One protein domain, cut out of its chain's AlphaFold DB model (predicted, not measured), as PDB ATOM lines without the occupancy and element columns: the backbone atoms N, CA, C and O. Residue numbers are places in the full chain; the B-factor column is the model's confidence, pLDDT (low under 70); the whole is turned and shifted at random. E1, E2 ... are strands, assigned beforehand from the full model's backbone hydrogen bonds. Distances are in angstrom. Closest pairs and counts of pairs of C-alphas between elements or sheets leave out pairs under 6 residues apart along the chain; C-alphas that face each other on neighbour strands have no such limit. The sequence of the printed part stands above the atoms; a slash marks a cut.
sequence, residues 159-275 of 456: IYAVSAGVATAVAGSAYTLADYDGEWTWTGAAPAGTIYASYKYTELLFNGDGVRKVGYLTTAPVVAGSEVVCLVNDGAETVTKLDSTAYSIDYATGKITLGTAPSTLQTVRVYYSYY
ATOM      1  N   ILE A 159      44.569  31.983 205.692       83.69
ATOM      2  CA  ILE A 159      44.453  32.306 207.110       83.69
ATOM      3  C   ILE A 159      45.338  33.505 207.431       83.69
ATOM      4  O   ILE A 159      46.480  33.587 206.986       83.69
ATOM      5  N   TYR A 160      44.826  34.437 208.223       84.81
ATOM      6  CA  TYR A 160      45.546  35.610 208.694       84.81
ATOM      7  C   TYR A 160      45.584  35.621 210.216       84.81
ATOM      8  O   TYR A 160      44.568  35.426 210.875       84.81
ATOM      9  N   ALA A 161      46.750  35.916 210.780       86.81
ATOM     10  CA  ALA A 161      46.886  36.268 212.184       86.81
ATOM     11  C   ALA A 161      46.968  37.794 212.300       86.81
ATOM     12  O   ALA A 161      47.821  38.422 211.666       86.81
ATOM     13  N   VAL A 162      46.088  38.395 213.101       83.25
ATOM     14  CA  VAL A 162      46.096  39.835 213.378       83.25
ATOM     15  C   VAL A 162      46.657  40.086 214.765       83.25
ATOM     16  O   VAL A 162      46.088  39.673 215.777       83.25
ATOM     17  N   SER A 163      47.762  40.827 214.804       89.50
ATOM     18  CA  SER A 163      48.406  41.272 216.036       89.50
ATOM     19  C   SER A 163      48.696  42.765 215.949       89.50
ATOM     20  O   SER A 163      49.190  43.248 214.932       89.50
ATOM     21  N   ALA A 164      48.330  43.511 216.995       89.75
ATOM     22  CA  ALA A 164      48.454  44.972 217.046       89.75
ATOM     23  C   ALA A 164      47.856  45.703 215.817       89.75
ATOM     24  O   ALA A 164      48.372  46.728 215.383       89.75
ATOM     25  N   GLY A 165      46.767  45.166 215.251       84.19
ATOM     26  CA  GLY A 165      46.080  45.737 214.087       84.19
ATOM     27  C   GLY A 165      46.717  45.422 212.727       84.19
ATOM     28  O   GLY A 165      46.230  45.919 211.717       84.19
ATOM     29  N   VAL A 166      47.768  44.598 212.673       82.00
ATOM     30  CA  VAL A 166      48.416  44.178 211.421       82.00
ATOM     31  C   VAL A 166      48.029  42.738 211.092       82.00
ATOM     32  O   VAL A 166      48.308  41.837 211.882       82.00
ATOM     33  N   ALA A 167      47.412  42.519 209.928       85.12
ATOM     34  CA  ALA A 167      47.095  41.189 209.406       85.12
ATOM     35  C   ALA A 167      48.301  40.590 208.670       85.12
ATOM     36  O   ALA A 167      48.814  41.187 207.725       85.12
ATOM     37  N   THR A 168      48.745  39.406 209.090       89.25
ATOM     38  CA  THR A 168      49.829  38.657 208.437       89.25
ATOM     39  C   THR A 168      49.302  37.311 207.968       89.25
ATOM     40  O   THR A 168      48.715  36.580 208.764       89.25
ATOM     41  N   ALA A 169      49.514  36.980 206.692       88.88
ATOM     42  CA  ALA A 169      49.148  35.672 206.161       88.88
ATOM     43  C   ALA A 169      49.938  34.565 206.876       88.88
ATOM     44  O   ALA A 169      51.161  34.634 207.025       88.88
ATOM     45  N   VAL A 170      49.218  33.551 207.328       89.19
ATOM     46  CA  VAL A 170      49.748  32.339 207.933       89.19
ATOM     47  C   VAL A 170      50.138  31.392 206.803       89.19
ATOM     48  O   VAL A 170      49.370  31.176 205.870       89.19
ATOM     49  N   ALA A 171      51.342  30.823 206.870       91.94
ATOM     50  CA  ALA A 171      51.785  29.852 205.875       91.94
ATOM     51  C   ALA A 171      50.847  28.634 205.864       91.94
ATOM     52  O   ALA A 171      50.578  28.076 206.925       91.94
ATOM     53  N   GLY A 172      50.426  28.177 204.679       87.81
ATOM     54  CA  GLY A 172      49.523  27.025 204.533       87.81
ATOM     55  C   GLY A 172      50.025  25.744 205.209       87.81
ATOM     56  O   GLY A 172      49.239  24.928 205.654       87.81
ATOM     57  N   SER A 173      51.341  25.590 205.396       92.81
ATOM     58  CA  SER A 173      51.917  24.456 206.133       92.81
ATOM     59  C   SER A 173      51.683  24.490 207.652       92.81
ATOM     60  O   SER A 173      52.003  23.521 208.339       92.81
ATOM     61  N   ALA A 174      51.219  25.615 208.203       91.19
ATOM     62  CA  ALA A 174      50.996  25.793 209.639       91.19
ATOM     63  C   ALA A 174      49.639  25.241 210.108       91.19
ATOM     64  O   ALA A 174      49.415  25.132 211.314       91.19
ATOM     65  N   TYR A 175      48.752  24.884 209.183       90.81
ATOM     66  CA  TYR A 175      47.442  24.326 209.477       90.81
ATOM     67  C   TYR A 175      47.073  23.237 208.462       90.81
ATOM     68  O   TYR A 175      47.676  23.118 207.401       90.81
ATOM     69  N   THR A 176      46.097  22.416 208.815       89.25
ATOM     70  CA  THR A 176      45.334  21.569 207.899       89.25
ATOM     71  C   THR A 176      43.897  22.057 207.913       89.25
ATOM     72  O   THR A 176      43.436  22.485 208.969       89.25
ATOM     73  N   LEU A 177      43.202  21.996 206.784       86.00
ATOM     74  CA  LEU A 177      41.795  22.367 206.661       86.00
ATOM     75  C   LEU A 177      41.058  21.240 205.938       86.00
ATOM     76  O   LEU A 177      41.551  20.726 204.934       86.00
ATOM     77  N   ALA A 178      39.926  20.817 206.484       85.44
ATOM     78  CA  ALA A 178      39.030  19.875 205.844       85.44
ATOM     79  C   ALA A 178      38.065  20.645 204.933       85.44
ATOM     80  O   ALA A 178      37.271  21.458 205.395       85.44
ATOM     81  N   ASP A 179      38.115  20.373 203.627       84.25
ATOM     82  CA  ASP A 179      37.298  21.094 202.638       84.25
ATOM     83  C   ASP A 179      35.780  20.881 202.816       84.25
ATOM     84  O   ASP A 179      34.979  21.663 202.303       84.25
ATOM     85  N   TYR A 180      35.377  19.791 203.481       86.25
ATOM     86  CA  TYR A 180      33.981  19.358 203.591       86.25
ATOM     87  C   TYR A 180      33.185  20.146 204.635       86.25
ATOM     88  O   TYR A 180      32.096  20.624 204.328       86.25
ATOM     89  N   ASP A 181      33.727  20.281 205.842       81.94
ATOM     90  CA  ASP A 181      33.079  20.912 206.996       81.94
ATOM     91  C   ASP A 181      33.822  22.161 207.495       81.94
ATOM     92  O   ASP A 181      33.390  22.797 208.453       81.94
ATOM     93  N   GLY A 182      34.939  22.520 206.852       80.12
ATOM     94  CA  GLY A 182      35.751  23.665 207.237       80.12
ATOM     95  C   GLY A 182      36.497  23.476 208.556       80.12
ATOM     96  O   GLY A 182      36.971  24.468 209.117       80.12
ATOM     97  N   GLU A 183      36.621  22.243 209.069       83.56
ATOM     98  CA  GLU A 183      37.384  21.977 210.286       83.56
ATOM     99  C   GLU A 183      38.880  22.176 210.019       83.56
ATOM    100  O   GLU A 183      39.482  21.521 209.165       83.56
ATOM    101  N   TRP A 184      39.514  23.081 210.766       83.88
ATOM    102  CA  TRP A 184      40.963  23.261 210.708       83.88
ATOM    103  C   TRP A 184      41.690  22.660 211.908       83.88
ATOM    104  O   TRP A 184      41.153  22.479 212.997       83.88
ATOM    105  N   THR A 185      42.975  22.377 211.747       86.88
ATOM    106  CA  THR A 185      43.852  21.988 212.853       86.88
ATOM    107  C   THR A 185      45.218  22.618 212.664       86.88
ATOM    108  O   THR A 185      45.791  22.581 211.580       86.88
ATOM    109  N   TRP A 186      45.779  23.192 213.726       87.81
ATOM    110  CA  TRP A 186      47.138  23.722 213.689       87.81
ATOM    111  C   TRP A 186      48.158  22.582 213.696       87.81
ATOM    112  O   TRP A 186      48.122  21.709 214.561       87.81
ATOM    113  N   THR A 187      49.121  22.613 212.773       90.31
ATOM    114  CA  THR A 187      50.230  21.639 212.745       90.31
ATOM    115  C   THR A 187      51.290  21.938 213.816       90.31
ATOM    116  O   THR A 187      52.171  21.117 214.076       90.31
ATOM    117  N   GLY A 188      51.194  23.101 214.471       89.88
ATOM    118  CA  GLY A 188      52.044  23.544 215.572       89.88
ATOM    119  C   GLY A 188      51.304  24.456 216.556       89.88
ATOM    120  O   GLY A 188      50.082  24.412 216.671       89.88
ATOM    121  N   ALA A 189      52.045  25.291 217.289       87.38
ATOM    122  CA  ALA A 189      51.427  26.292 218.157       87.38
ATOM    123  C   ALA A 189      50.706  27.349 217.308       87.38
ATOM    124  O   ALA A 189      51.313  27.930 216.406       87.38
ATOM    125  N   ALA A 190      49.434  27.608 217.621       85.38
ATOM    126  CA  ALA A 190      48.670  28.656 216.963       85.38
ATOM    127  C   ALA A 190      49.377  30.020 217.121       85.38
ATOM    128  O   ALA A 190      49.909  30.316 218.201       85.38
ATOM    129  N   PRO A 191      49.410  30.859 216.070       85.38
ATOM    130  CA  PRO A 191      49.977  32.193 216.175       85.38
ATOM    131  C   PRO A 191      49.190  33.026 217.195       85.38
ATOM    132  O   PRO A 191      47.970  32.924 217.305       85.38
ATOM    133  N   ALA A 192      49.896  33.860 217.961       85.56
ATOM    134  CA  ALA A 192      49.254  34.755 218.916       85.56
ATOM    135  C   ALA A 192      48.450  35.844 218.185       85.56
ATOM    136  O   ALA A 192      48.943  36.439 217.226       85.56
ATOM    137  N   GLY A 193      47.254  36.152 218.686       84.00
ATOM    138  CA  GLY A 193      46.374  37.183 218.132       84.00
ATOM    139  C   GLY A 193      45.007  36.636 217.732       84.00
ATOM    140  O   GLY A 193      44.640  35.522 218.102       84.00
ATOM    141  N   THR A 194      44.245  37.444 216.999       81.94
ATOM    142  CA  THR A 194      42.959  37.025 216.423       81.94
ATOM    143  C   THR A 194      43.211  36.398 215.058       81.94
ATOM    144  O   THR A 194      43.956  36.963 214.255       81.94
ATOM    145  N   ILE A 195      42.608  35.240 214.802       81.25
ATOM    146  CA  ILE A 195      42.736  34.521 213.533       81.25
ATOM    147  C   ILE A 195      41.546  34.859 212.638       81.25
ATOM    148  O   ILE A 195      40.417  34.916 213.110       81.25
ATOM    149  N   TYR A 196      41.815  35.076 211.355       75.00
ATOM    150  CA  TYR A 196      40.825  35.332 210.315       75.00
ATOM    151  C   TYR A 196      41.040  34.323 209.194       75.00
ATOM    152  O   TYR A 196      42.184  34.000 208.878       75.00
ATOM    153  N   ALA A 197      39.964  33.868 208.568       75.62
ATOM    154  CA  ALA A 197      40.016  33.090 207.339       75.62
ATOM    155  C   ALA A 197      39.392  33.901 206.202       75.62
ATOM    156  O   ALA A 197      38.390  34.584 206.397       75.62
ATOM    157  N   SER A 198      39.981  33.816 205.016       73.62
ATOM    158  CA  SER A 198      39.359  34.213 203.755       73.62
ATOM    159  C   SER A 198      39.253  32.965 202.897       73.62
ATOM    160  O   SER A 198      40.247  32.264 202.761       73.62
ATOM    161  N   TYR A 199      38.075  32.649 202.369       73.00
ATOM    162  CA  TYR A 199      37.843  31.457 201.548       73.00
ATOM    163  C   TYR A 199      36.704  31.705 200.556       73.00
ATOM    164  O   TYR A 199      35.998  32.717 200.624       73.00
ATOM    165  N   LYS A 200      36.556  30.804 199.582       75.00
ATOM    166  CA  LYS A 200      35.563  30.915 198.509       75.00
ATOM    167  C   LYS A 200      34.397  29.960 198.754       75.00
ATOM    168  O   LYS A 200      34.594  28.746 198.799       75.00
ATOM    169  N   TYR A 201      33.186  30.507 198.847       69.62
ATOM    170  CA  TYR A 201      31.961  29.713 198.940       69.62
ATOM    171  C   TYR A 201      31.569  29.123 197.598       69.62
ATOM    172  O   TYR A 201      31.733  29.747 196.551       69.62
ATOM    173  N   THR A 202      30.994  27.929 197.643       77.81
ATOM    174  CA  THR A 202      30.415  27.287 196.470       77.81
ATOM    175  C   THR A 202      28.892  27.374 196.523       77.81
ATOM    176  O   THR A 202      28.270  27.125 197.553       77.81
ATOM    177  N   GLU A 203      28.270  27.724 195.403       86.44
ATOM    178  CA  GLU A 203      26.822  27.675 195.229       86.44
ATOM    179  C   GLU A 203      26.389  26.232 194.956       86.44
ATOM    180  O   GLU A 203      26.969  25.557 194.101       86.44
ATOM    181  N   LEU A 204      25.354  25.750 195.649       91.62
ATOM    182  CA  LEU A 204      24.739  24.462 195.333       91.62
ATOM    183  C   LEU A 204      24.045  24.533 193.968       91.62
ATOM    184  O   LEU A 204      23.031  25.207 193.814       91.62
ATOM    185  N   LEU A 205      24.548  23.771 193.000       92.50
ATOM    186  CA  LEU A 205      23.995  23.720 191.650       92.50
ATOM    187  C   LEU A 205      22.868  22.682 191.539       92.50
ATOM    188  O   LEU A 205      21.785  22.973 191.029       92.50
ATOM    189  N   PHE A 206      23.122  21.444 191.981       95.62
ATOM    190  CA  PHE A 206      22.108  20.393 192.114       95.62
ATOM    191  C   PHE A 206      22.602  19.196 192.931       95.62
ATOM    192  O   PHE A 206      23.800  18.918 193.004       95.62
ATOM    193  N   ASN A 207      21.649  18.437 193.474       96.62
ATOM    194  CA  ASN A 207      21.903  17.137 194.088       96.62
ATOM    195  C   ASN A 207      21.981  16.051 193.015       96.62
ATOM    196  O   ASN A 207      21.179  16.033 192.076       96.62
ATOM    197  N   GLY A 208      22.936  15.147 193.167       94.81
ATOM    198  CA  GLY A 208      23.078  13.970 192.337       94.81
ATOM    199  C   GLY A 208      21.937  12.985 192.538       94.81
ATOM    200  O   GLY A 208      21.435  12.780 193.639       94.81
ATOM    201  N   ASP A 209      21.527  12.362 191.444       95.31
ATOM    202  CA  ASP A 209      20.486  11.332 191.390       95.31
ATOM    203  C   ASP A 209      20.928  10.131 190.527       95.31
ATOM    204  O   ASP A 209      20.142   9.227 190.247       95.31
ATOM    205  N   GLY A 210      22.192  10.116 190.083       95.69
ATOM    206  CA  GLY A 210      22.748   9.139 189.149       95.69
ATOM    207  C   GLY A 210      22.381   9.365 187.676       95.69
ATOM    208  O   GLY A 210      22.836   8.599 186.826       95.69
ATOM    209  N   VAL A 211      21.588  10.393 187.343       96.19
ATOM    210  CA  VAL A 211      21.056  10.632 185.987       96.19
ATOM    211  C   VAL A 211      21.291  12.067 185.506       96.19
ATOM    212  O   VAL A 211      21.748  12.274 184.378       96.19
ATOM    213  N   ARG A 212      20.991  13.069 186.333       95.94
ATOM    214  CA  ARG A 212      21.099  14.497 186.041       95.94
ATOM    215  C   ARG A 212      22.557  14.898 185.835       95.94
ATOM    216  O   ARG A 212      23.422  14.665 186.673       95.94
ATOM    217  N   LYS A 213      22.812  15.562 184.707       97.56
ATOM    218  CA  LYS A 213      24.133  16.099 184.335       97.56
ATOM    219  C   LYS A 213      24.150  17.612 184.158       97.56
ATOM    220  O   LYS A 213      25.211  18.174 183.928       97.56
ATOM    221  N   VAL A 214      22.984  18.254 184.201       97.19
ATOM    222  CA  VAL A 214      22.822  19.659 183.826       97.19
ATOM    223  C   VAL A 214      22.310  20.467 185.010       97.19
ATOM    224  O   VAL A 214      21.313  20.104 185.647       97.19
ATOM    225  N   GLY A 215      22.979  21.584 185.264       95.62
ATOM    226  CA  GLY A 215      22.583  22.601 186.227       95.62
ATOM    227  C   GLY A 215      22.730  24.001 185.643       95.62
ATOM    228  O   GLY A 215      23.408  24.183 184.632       95.62
ATOM    229  N   TYR A 216      22.076  24.967 186.277       94.69
ATOM    230  CA  TYR A 216      22.115  26.377 185.896       94.69
ATOM    231  C   TYR A 216      22.530  27.184 187.116       94.69
ATOM    232  O   TYR A 216      21.957  26.986 188.187       94.69
ATOM    233  N   LEU A 217      23.532  28.041 186.948       89.75
ATOM    234  CA  LEU A 217      23.954  28.982 187.980       89.75
ATOM    235  C   LEU A 217      22.864  30.034 188.199       89.75
ATOM    236  O   LEU A 217      22.146  30.388 187.261       89.75
ATOM    237  N   THR A 218      22.746  30.548 189.422       84.00
ATOM    238  CA  THR A 218      21.806  31.642 189.716       84.00
ATOM    239  C   THR A 218      22.174  32.947 189.016       84.00
ATOM    240  O   THR A 218      21.277  33.740 188.728       84.00
ATOM    241  N   THR A 219      23.460  33.167 188.718       79.12
ATOM    242  CA  THR A 219      23.955  34.408 188.110       79.12
ATOM    243  C   THR A 219      24.747  34.137 186.827       79.12
ATOM    244  O   THR A 219      25.663  33.317 186.799       79.12
ATOM    245  N   ALA A 220      24.412  34.865 185.762       76.56
ATOM    246  CA  ALA A 220      25.121  34.910 184.483       76.56
ATOM    247  C   ALA A 220      25.116  36.369 183.965       76.56
ATOM    248  O   ALA A 220      24.198  37.115 184.319       76.56
ATOM    249  N   PRO A 221      26.092  36.804 183.145       75.38
ATOM    250  CA  PRO A 221      27.159  36.015 182.526       75.38
ATOM    251  C   PRO A 221      28.345  35.717 183.458       75.38
ATOM    252  O   PRO A 221      28.683  36.494 184.352       75.38
ATOM    253  N   VAL A 222      29.004  34.584 183.213       78.31
ATOM    254  CA  VAL A 222      30.136  34.087 184.014       78.31
ATOM    255  C   VAL A 222      31.470  34.477 183.376       78.31
ATOM    256  O   VAL A 222      31.629  34.422 182.155       78.31
ATOM    257  N   VAL A 223      32.453  34.848 184.200       79.31
ATOM    258  CA  VAL A 223      33.827  35.106 183.749       79.31
ATOM    259  C   VAL A 223      34.439  33.798 183.263       79.31
ATOM    260  O   VAL A 223      34.588  32.859 184.045       79.31
ATOM    261  N   ALA A 224      34.790  33.730 181.978       83.31
ATOM    262  CA  ALA A 224      35.298  32.504 181.376       83.31
ATOM    263  C   ALA A 224      36.564  31.990 182.079       83.31
ATOM    264  O   ALA A 224      37.545  32.725 182.207       83.31
ATOM    265  N   GLY A 225      36.535  30.734 182.527       84.69
ATOM    266  CA  GLY A 225      37.621  30.086 183.260       84.69
ATOM    267  C   GLY A 225      37.710  30.468 184.742       84.69
ATOM    268  O   GLY A 225      38.655  30.049 185.411       84.69
ATOM    269  N   SER A 226      36.772  31.263 185.267       84.44
ATOM    270  CA  SER A 226      36.703  31.581 186.703       84.44
ATOM    271  C   SER A 226      36.019  30.494 187.529       84.44
ATOM    272  O   SER A 226      36.110  30.495 188.759       84.44
ATOM    273  N   GLU A 227      35.302  29.601 186.857       90.88
ATOM    274  CA  GLU A 227      34.508  28.560 187.469       90.88
ATOM    275  C   GLU A 227      35.380  27.458 188.077       90.88
ATOM    276  O   GLU A 227      36.371  26.993 187.512       90.88
ATOM    277  N   VAL A 228      34.974  27.008 189.256       91.94
ATOM    278  CA  VAL A 228      35.497  25.824 189.916       91.94
ATOM    279  C   VAL A 228      34.306  24.962 190.288       91.94
ATOM    280  O   VAL A 228      33.518  25.319 191.164       91.94
ATOM    281  N   VAL A 229      34.163  23.835 189.593       94.44
ATOM    282  CA  VAL A 229      33.104  22.860 189.852       94.44
ATOM    283  C   VAL A 229      33.638  21.809 190.814       94.44
ATOM    284  O   VAL A 229      34.636  21.145 190.536       94.44
ATOM    285  N   CYS A 230      32.954  21.649 191.937       95.44
ATOM    286  CA  CYS A 230      33.269  20.684 192.972       95.44
ATOM    287  C   CYS A 230      32.159  19.638 193.079       95.44
ATOM    288  O   CYS A 230      30.971  19.925 192.917       95.44
ATOM    289  N   LEU A 231      32.567  18.415 193.390       96.31
ATOM    290  CA  LEU A 231      31.692  17.320 193.763       96.31
ATOM    291  C   LEU A 231      31.854  17.078 195.260       96.31
ATOM    292  O   LEU A 231      32.913  16.640 195.706       96.31
ATOM    293  N   VAL A 232      30.819  17.381 196.028       95.12
ATOM    294  CA  VAL A 232      30.774  17.122 197.469       95.12
ATOM    295  C   VAL A 232      30.139  15.756 197.661       95.12
ATOM    296  O   VAL A 232      29.080  15.511 197.096       95.12
ATOM    297  N   ASN A 233      30.783  14.850 198.389       95.56
ATOM    298  CA  ASN A 233      30.256  13.523 198.694       95.56
ATOM    299  C   ASN A 233      29.965  13.418 200.189       95.56
ATOM    300  O   ASN A 233      30.885  13.187 200.970       95.56
ATOM    301  N   ASP A 234      28.692  13.518 200.558       91.38
ATOM    302  CA  ASP A 234      28.266  13.548 201.961       91.38
ATOM    303  C   ASP A 234      28.471  12.191 202.651       91.38
ATOM    304  O   ASP A 234      28.670  12.113 203.856       91.38
ATOM    305  N   GLY A 235      28.459  11.092 201.887       92.25
ATOM    306  CA  GLY A 235      28.693   9.752 202.432       92.25
ATOM    307  C   GLY A 235      30.163   9.447 202.724       92.25
ATOM    308  O   GLY A 235      30.451   8.522 203.479       92.25
ATOM    309  N   ALA A 236      31.079  10.179 202.089       93.00
ATOM    310  CA  ALA A 236      32.520  10.034 202.280       93.00
ATOM    311  C   ALA A 236      33.153  11.236 202.996       93.00
ATOM    312  O   ALA A 236      34.343  11.174 203.284       93.00
ATOM    313  N   GLU A 237      32.380  12.299 203.243       93.12
ATOM    314  CA  GLU A 237      32.836  13.567 203.826       93.12
ATOM    315  C   GLU A 237      34.022  14.165 203.042       93.12
ATOM    316  O   GLU A 237      35.037  14.579 203.594       93.12
ATOM    317  N   THR A 238      33.918  14.177 201.705       91.81
ATOM    318  CA  THR A 238      34.984  14.681 200.815       91.81
ATOM    319  C   THR A 238      34.478  15.713 199.820       91.81
ATOM    320  O   THR A 238      33.397  15.539 199.251       91.81
ATOM    321  N   VAL A 239      35.323  16.686 199.482       93.25
ATOM    322  CA  VAL A 239      35.125  17.601 198.350       93.25
ATOM    323  C   VAL A 239      36.153  17.289 197.268       93.25
ATOM    324  O   VAL A 239      37.346  17.201 197.530       93.25
ATOM    325  N   THR A 240      35.702  17.076 196.033       94.69
ATOM    326  CA  THR A 240      36.581  16.809 194.885       94.69
ATOM    327  C   THR A 240      36.411  17.889 193.833       94.69
ATOM    328  O   THR A 240      35.343  18.017 193.234       94.69
ATOM    329  N   LYS A 241      37.479  18.635 193.554       94.62
ATOM    330  CA  LYS A 241      37.526  19.562 192.422       94.62
ATOM    331  C   LYS A 241      37.520  18.783 191.105       94.62
ATOM    332  O   LYS A 241      38.351  17.901 190.898       94.62
ATOM    333  N   LEU A 242      36.585  19.105 190.216       95.75
ATOM    334  CA  LEU A 242      36.515  18.503 188.890       95.75
ATOM    335  C   LEU A 242      37.513  19.177 187.941       95.75
ATOM    336  O   LEU A 242      37.653  20.401 187.927       95.75
ATOM    337  N   ASP A 243      38.178  18.364 187.122       95.44
ATOM    338  CA  ASP A 243      38.985  18.848 186.001       95.44
ATOM    339  C   ASP A 243      38.093  19.571 184.979       95.44
ATOM    340  O   ASP A 243      36.937  19.188 184.779       95.44
ATOM    341  N   SER A 244      38.612  20.603 184.310       92.81
ATOM    342  CA  SER A 244      37.840  21.371 183.322       92.81
ATOM    343  C   SER A 244      37.396  20.538 182.116       92.81
ATOM    344  O   SER A 244      36.456  20.920 181.431       92.81
ATOM    345  N   THR A 245      38.001  19.372 181.867       96.25
ATOM    346  CA  THR A 245      37.540  18.413 180.849       96.25
ATOM    347  C   THR A 245      36.345  17.566 181.298       96.25
ATOM    348  O   THR A 245      35.694  16.928 180.468       96.25
ATOM    349  N   ALA A 246      36.024  17.550 182.596       96.88
ATOM    350  CA  ALA A 246      34.912  16.782 183.150       96.88
ATOM    351  C   ALA A 246      33.556  17.495 183.014       96.88
ATOM    352  O   ALA A 246      32.519  16.896 183.321       96.88
ATOM    353  N   TYR A 247      33.540  18.751 182.563       97.12
ATOM    354  CA  TYR A 247      32.327  19.527 182.338       97.12
ATOM    355  C   TYR A 247      32.486  20.515 181.178       97.12
ATOM    356  O   TYR A 247      33.578  20.774 180.692       97.12
ATOM    357  N   SER A 248      31.369  21.074 180.728       96.69
ATOM    358  CA  SER A 248      31.327  22.225 179.828       96.69
ATOM    359  C   SER A 248      30.386  23.275 180.400       96.69
ATOM    360  O   SER A 248      29.328  22.912 180.925       96.69
ATOM    361  N   ILE A 249      30.723  24.550 180.248       95.12
ATOM    362  CA  ILE A 249      29.887  25.674 180.667       95.12
ATOM    363  C   ILE A 249      29.523  26.547 179.464       95.12
ATOM    364  O   ILE A 249      30.356  26.842 178.609       95.12
ATOM    365  N   ASP A 250      28.259  26.945 179.396       92.88
ATOM    366  CA  ASP A 250      27.800  28.042 178.552       92.88
ATOM    367  C   ASP A 250      27.830  29.323 179.392       92.88
ATOM    368  O   ASP A 250      26.973  29.541 180.251       92.88
ATOM    369  N   TYR A 251      28.849  30.154 179.167       87.00
ATOM    370  CA  TYR A 251      29.091  31.373 179.942       87.00
ATOM    371  C   TYR A 251      27.989  32.429 179.801       87.00
ATOM    372  O   TYR A 251      27.861  33.281 180.682       87.00
ATOM    373  N   ALA A 252      27.192  32.375 178.727       81.94
ATOM    374  CA  ALA A 252      26.090  33.305 178.512       81.94
ATOM    375  C   ALA A 252      24.869  32.931 179.361       81.94
ATOM    376  O   ALA A 252      24.221  33.809 179.926       81.94
ATOM    377  N   THR A 253      24.572  31.634 179.475       86.50
ATOM    378  CA  THR A 253      23.391  31.141 180.207       86.50
ATOM    379  C   THR A 253      23.698  30.632 181.615       86.50
ATOM    380  O   THR A 253      22.776  30.312 182.362       86.50
ATOM    381  N   GLY A 254      24.978  30.501 181.981       89.44
ATOM    382  CA  GLY A 254      25.407  29.869 183.231       89.44
ATOM    383  C   GLY A 254      25.114  28.363 183.279       89.44
ATOM    384  O   GLY A 254      25.099  27.765 184.356       89.44
ATOM    385  N   LYS A 255      24.837  27.727 182.133       95.50
ATOM    386  CA  LYS A 255      24.508  26.299 182.061       95.50
ATOM    387  C   LYS A 255      25.774  25.456 182.152       95.50
ATOM    388  O   LYS A 255      26.616  25.511 181.261       95.50
ATOM    389  N   ILE A 256      25.855  24.591 183.159       96.25
ATOM    390  CA  ILE A 256      26.941  23.619 183.324       96.25
ATOM    391  C   ILE A 256      26.433  22.224 182.965       96.25
ATOM    392  O   ILE A 256      25.369  21.797 183.416       96.25
ATOM    393  N   THR A 257      27.210  21.505 182.156       97.50
ATOM    394  CA  THR A 257      26.948  20.118 181.753       97.50
ATOM    395  C   THR A 257      28.124  19.234 182.147       97.50
ATOM    396  O   THR A 257      29.226  19.419 181.644       97.50
ATOM    397  N   LEU A 258      27.892  18.264 183.028       97.62
ATOM    398  CA  LEU A 258      28.899  17.301 183.473       97.62
ATOM    399  C   LEU A 258      29.030  16.128 182.490       97.62
ATOM    400  O   LEU A 258      28.037  15.653 181.936       97.62
ATOM    401  N   GLY A 259      30.241  15.594 182.328       97.12
ATOM    402  CA  GLY A 259      30.488  14.375 181.550       97.12
ATOM    403  C   GLY A 259      29.859  13.132 182.196       97.12
ATOM    404  O   GLY A 259      29.242  12.303 181.515       97.12
ATOM    405  N   THR A 260      29.916  13.052 183.527       96.75
ATOM    406  CA  THR A 260      29.385  11.945 184.337       96.75
ATOM    407  C   THR A 260      28.329  12.461 185.310       96.75
ATOM    408  O   THR A 260      28.498  13.525 185.899       96.75
ATOM    409  N   ALA A 261      27.229  11.719 185.466       97.38
ATOM    410  CA  ALA A 261      26.182  12.079 186.417       97.38
ATOM    411  C   ALA A 261      26.664  11.810 187.859       97.38
ATOM    412  O   ALA A 261      27.156  10.708 188.118       97.38
ATOM    413  N   PRO A 262      26.526  12.771 188.787       97.25
ATOM    414  CA  PRO A 262      26.801  12.574 190.209       97.25
ATOM    415  C   PRO A 262      25.926  11.472 190.815       97.25
ATOM    416  O   PRO A 262      24.751  11.346 190.466       97.25
ATOM    417  N   SER A 263      26.477  10.688 191.744       96.50
ATOM    418  CA  SER A 263      25.717   9.684 192.505       96.50
ATOM    419  C   SER A 263      24.743  10.319 193.508       96.50
ATOM    420  O   SER A 263      24.809  11.512 193.780       96.50
ATOM    421  N   THR A 264      23.850   9.520 194.101       94.88
ATOM    422  CA  THR A 264      22.796   9.999 195.020       94.88
ATOM    423  C   THR A 264      23.297  10.620 196.328       94.88
ATOM    424  O   THR A 264      22.511  11.239 197.033       94.88
ATOM    425  N   LEU A 265      24.569  10.417 196.681       94.06
ATOM    426  CA  LEU A 265      25.210  11.014 197.864       94.06
ATOM    427  C   LEU A 265      26.149  12.161 197.494       94.06
ATOM    428  O   LEU A 265      26.918  12.625 198.331       94.06
ATOM    429  N   GLN A 266      26.142  12.567 196.226       96.19
ATOM    430  CA  GLN A 266      26.986  13.638 195.743       96.19
ATOM    431  C   GLN A 266      26.158  14.869 195.420       96.19
ATOM    432  O   GLN A 266      25.114  14.769 194.781       96.19
ATOM    433  N   THR A 267      26.652  16.039 195.793       96.00
ATOM    434  CA  THR A 267      26.113  17.322 195.351       96.00
ATOM    435  C   THR A 267      27.137  18.036 194.484       96.00
ATOM    436  O   THR A 267      28.349  17.903 194.662       96.00
ATOM    437  N   VAL A 268      26.647  18.750 193.475       95.88
ATOM    438  CA  VAL A 268      27.484  19.576 192.608       95.88
ATOM    439  C   VAL A 268      27.421  20.978 193.152       95.88
ATOM    440  O   VAL A 268      26.341  21.574 193.189       95.88
ATOM    441  N   ARG A 269      28.571  21.504 193.555       94.19
ATOM    442  CA  ARG A 269      28.694  22.891 193.977       94.19
ATOM    443  C   ARG A 269      29.679  23.633 193.088       94.19
ATOM    444  O   ARG A 269      30.607  23.030 192.552       94.19
ATOM    445  N   VAL A 270      29.462  24.925 192.884       90.81
ATOM    446  CA  VAL A 270      30.250  25.721 191.940       90.81
ATOM    447  C   VAL A 270      30.640  27.043 192.570       90.81
ATOM    448  O   VAL A 270      29.792  27.770 193.072       90.81
ATOM    449  N   TYR A 271      31.921  27.376 192.510       87.62
ATOM    450  CA  TYR A 271      32.380  28.750 192.675       87.62
ATOM    451  C   TYR A 271      32.607  29.360 191.302       87.62
ATOM    452  O   TYR A 271      33.095  28.682 190.404       87.62
ATOM    453  N   TYR A 272      32.283  30.633 191.131       83.94
ATOM    454  CA  TYR A 272      32.521  31.349 189.889       83.94
ATOM    455  C   TYR A 272      32.601  32.846 190.163       83.94
ATOM    456  O   TYR A 272      32.072  33.347 191.156       83.94
ATOM    457  N   SER A 273      33.278  33.567 189.277       79.19
ATOM    458  CA  SER A 273      33.154  35.019 189.198       79.19
ATOM    459  C   SER A 273      32.132  35.345 188.116       79.19
ATOM    460  O   SER A 273      32.113  34.720 187.056       79.19
ATOM    461  N   TYR A 274      31.271  36.320 188.369       78.62
ATOM    462  CA  TYR A 274      30.323  36.811 187.377       78.62
ATOM    463  C   TYR A 274      30.744  38.200 186.914       78.62
ATOM    464  O   TYR A 274      31.359  38.968 187.662       78.62
ATOM    465  N   TYR A 275      30.430  38.521 185.663       83.06
ATOM    466  CA  TYR A 275      30.538  39.897 185.217       83.06
ATOM    467  C   TYR A 275      29.318  40.678 185.675       83.06
ATOM    468  O   TYR A 275      28.200  40.168 185.715       83.06
TER     469      TYR A 275
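What this domain is: This is residues 159 to 275 of the 456 residues of an uncharacterized protein of Chloroflexi bacterium RBG_13_53_26 (UniProt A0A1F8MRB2). Two lobes of strands are joined by the thin link between E5 and E6: the larger lobe is a small sandwich of two sheets, only partly face to face, and the smaller is an open pairing of a three-stranded sheet and a separate hairpin. In the larger lobe, the sheet E6-E12-E8-E9 stands over the sheet E7-E11-E10; in the smaller lobe, the sheet E2-E1-E5 stands apart from the hairpin E3 and E4. The printed part has 117 residues, with no named helix and twelve named strands, E1 to E12 in chain order; each sheet is antiparallel. The class is all strand, with 52 residues, under half, in named strands. The whole is loose, with a radius of gyration of the C-alphas of 17.3 A and spans of 50 by 35 by 21 A.

Where its parts are: In the largest sheet, E6 is residues 203 to 207, 11.7 A long; E12, residues 266 to 271, 16.3 A; E8, residues 228 to 233, 16.0 A; and E9, residues 238 to 241, 10.0 A. E12 ends at C-alpha 271, (32.380, 28.750, 192.675). E7 is residues 214 to 216, E11 residues 255 to 258 and E10 residues 247 to 250. E1, residues 159 to 163 and 13.3 A long, begins at C-alpha 159, (44.453, 32.306, 207.110). E2 is residues 166 to 169, and E5, residues 194 to 198, is 13.5 A long. E3 is residues 175 to 177 and E4 residues 184 to 186.

How they stand to each other: The sheet E6 E12 E8 E9 is only just strongly twisted, its C-alphas lying up to 4.1 A off the best plane. Its inner strands E12 and E8 are antiparallel at 155 degrees, with N 228 and O 271 2.8 A apart. Edge strand E6 is the antiparallel neighbour of E12 at 157 degrees, with N 203 and O 270 within hydrogen-bond range at 2.8 A. E8 and E9 form a hairpin, with N 231 and O 240 2.8 A apart. The closest C-alphas of E6 and E7 are those of Leu 205 and Gly 215, 5.7 A apart. E8 and E10 are only just apart, at 8.3 A. E11 has E7 as a neighbour, with N 215 and O 256 3.0 A apart, and forms a hairpin with E10, with N 257 and O 248 2.8 A apart. E1 pairs with E5 through N 160 and O 196, 2.8 A, and forms a hairpin with E2, with N 161 and O 168 2.9 A apart. In the hairpin E3 and E4, N 176 and O 185 are 2.8 A apart. E3 is apart from E1, E2 and E5.

The domain as a whole: The two C-alphas farthest apart, those of Ala 164 and Val 211, are 53.8 A apart. The printed part has no cut. The link from E7 to E8, 11 residues, is long, while that from E5 to E6, 4 residues, is tight. The mean pLDDT of the printed part is 89.0, and residue 201 is under 70.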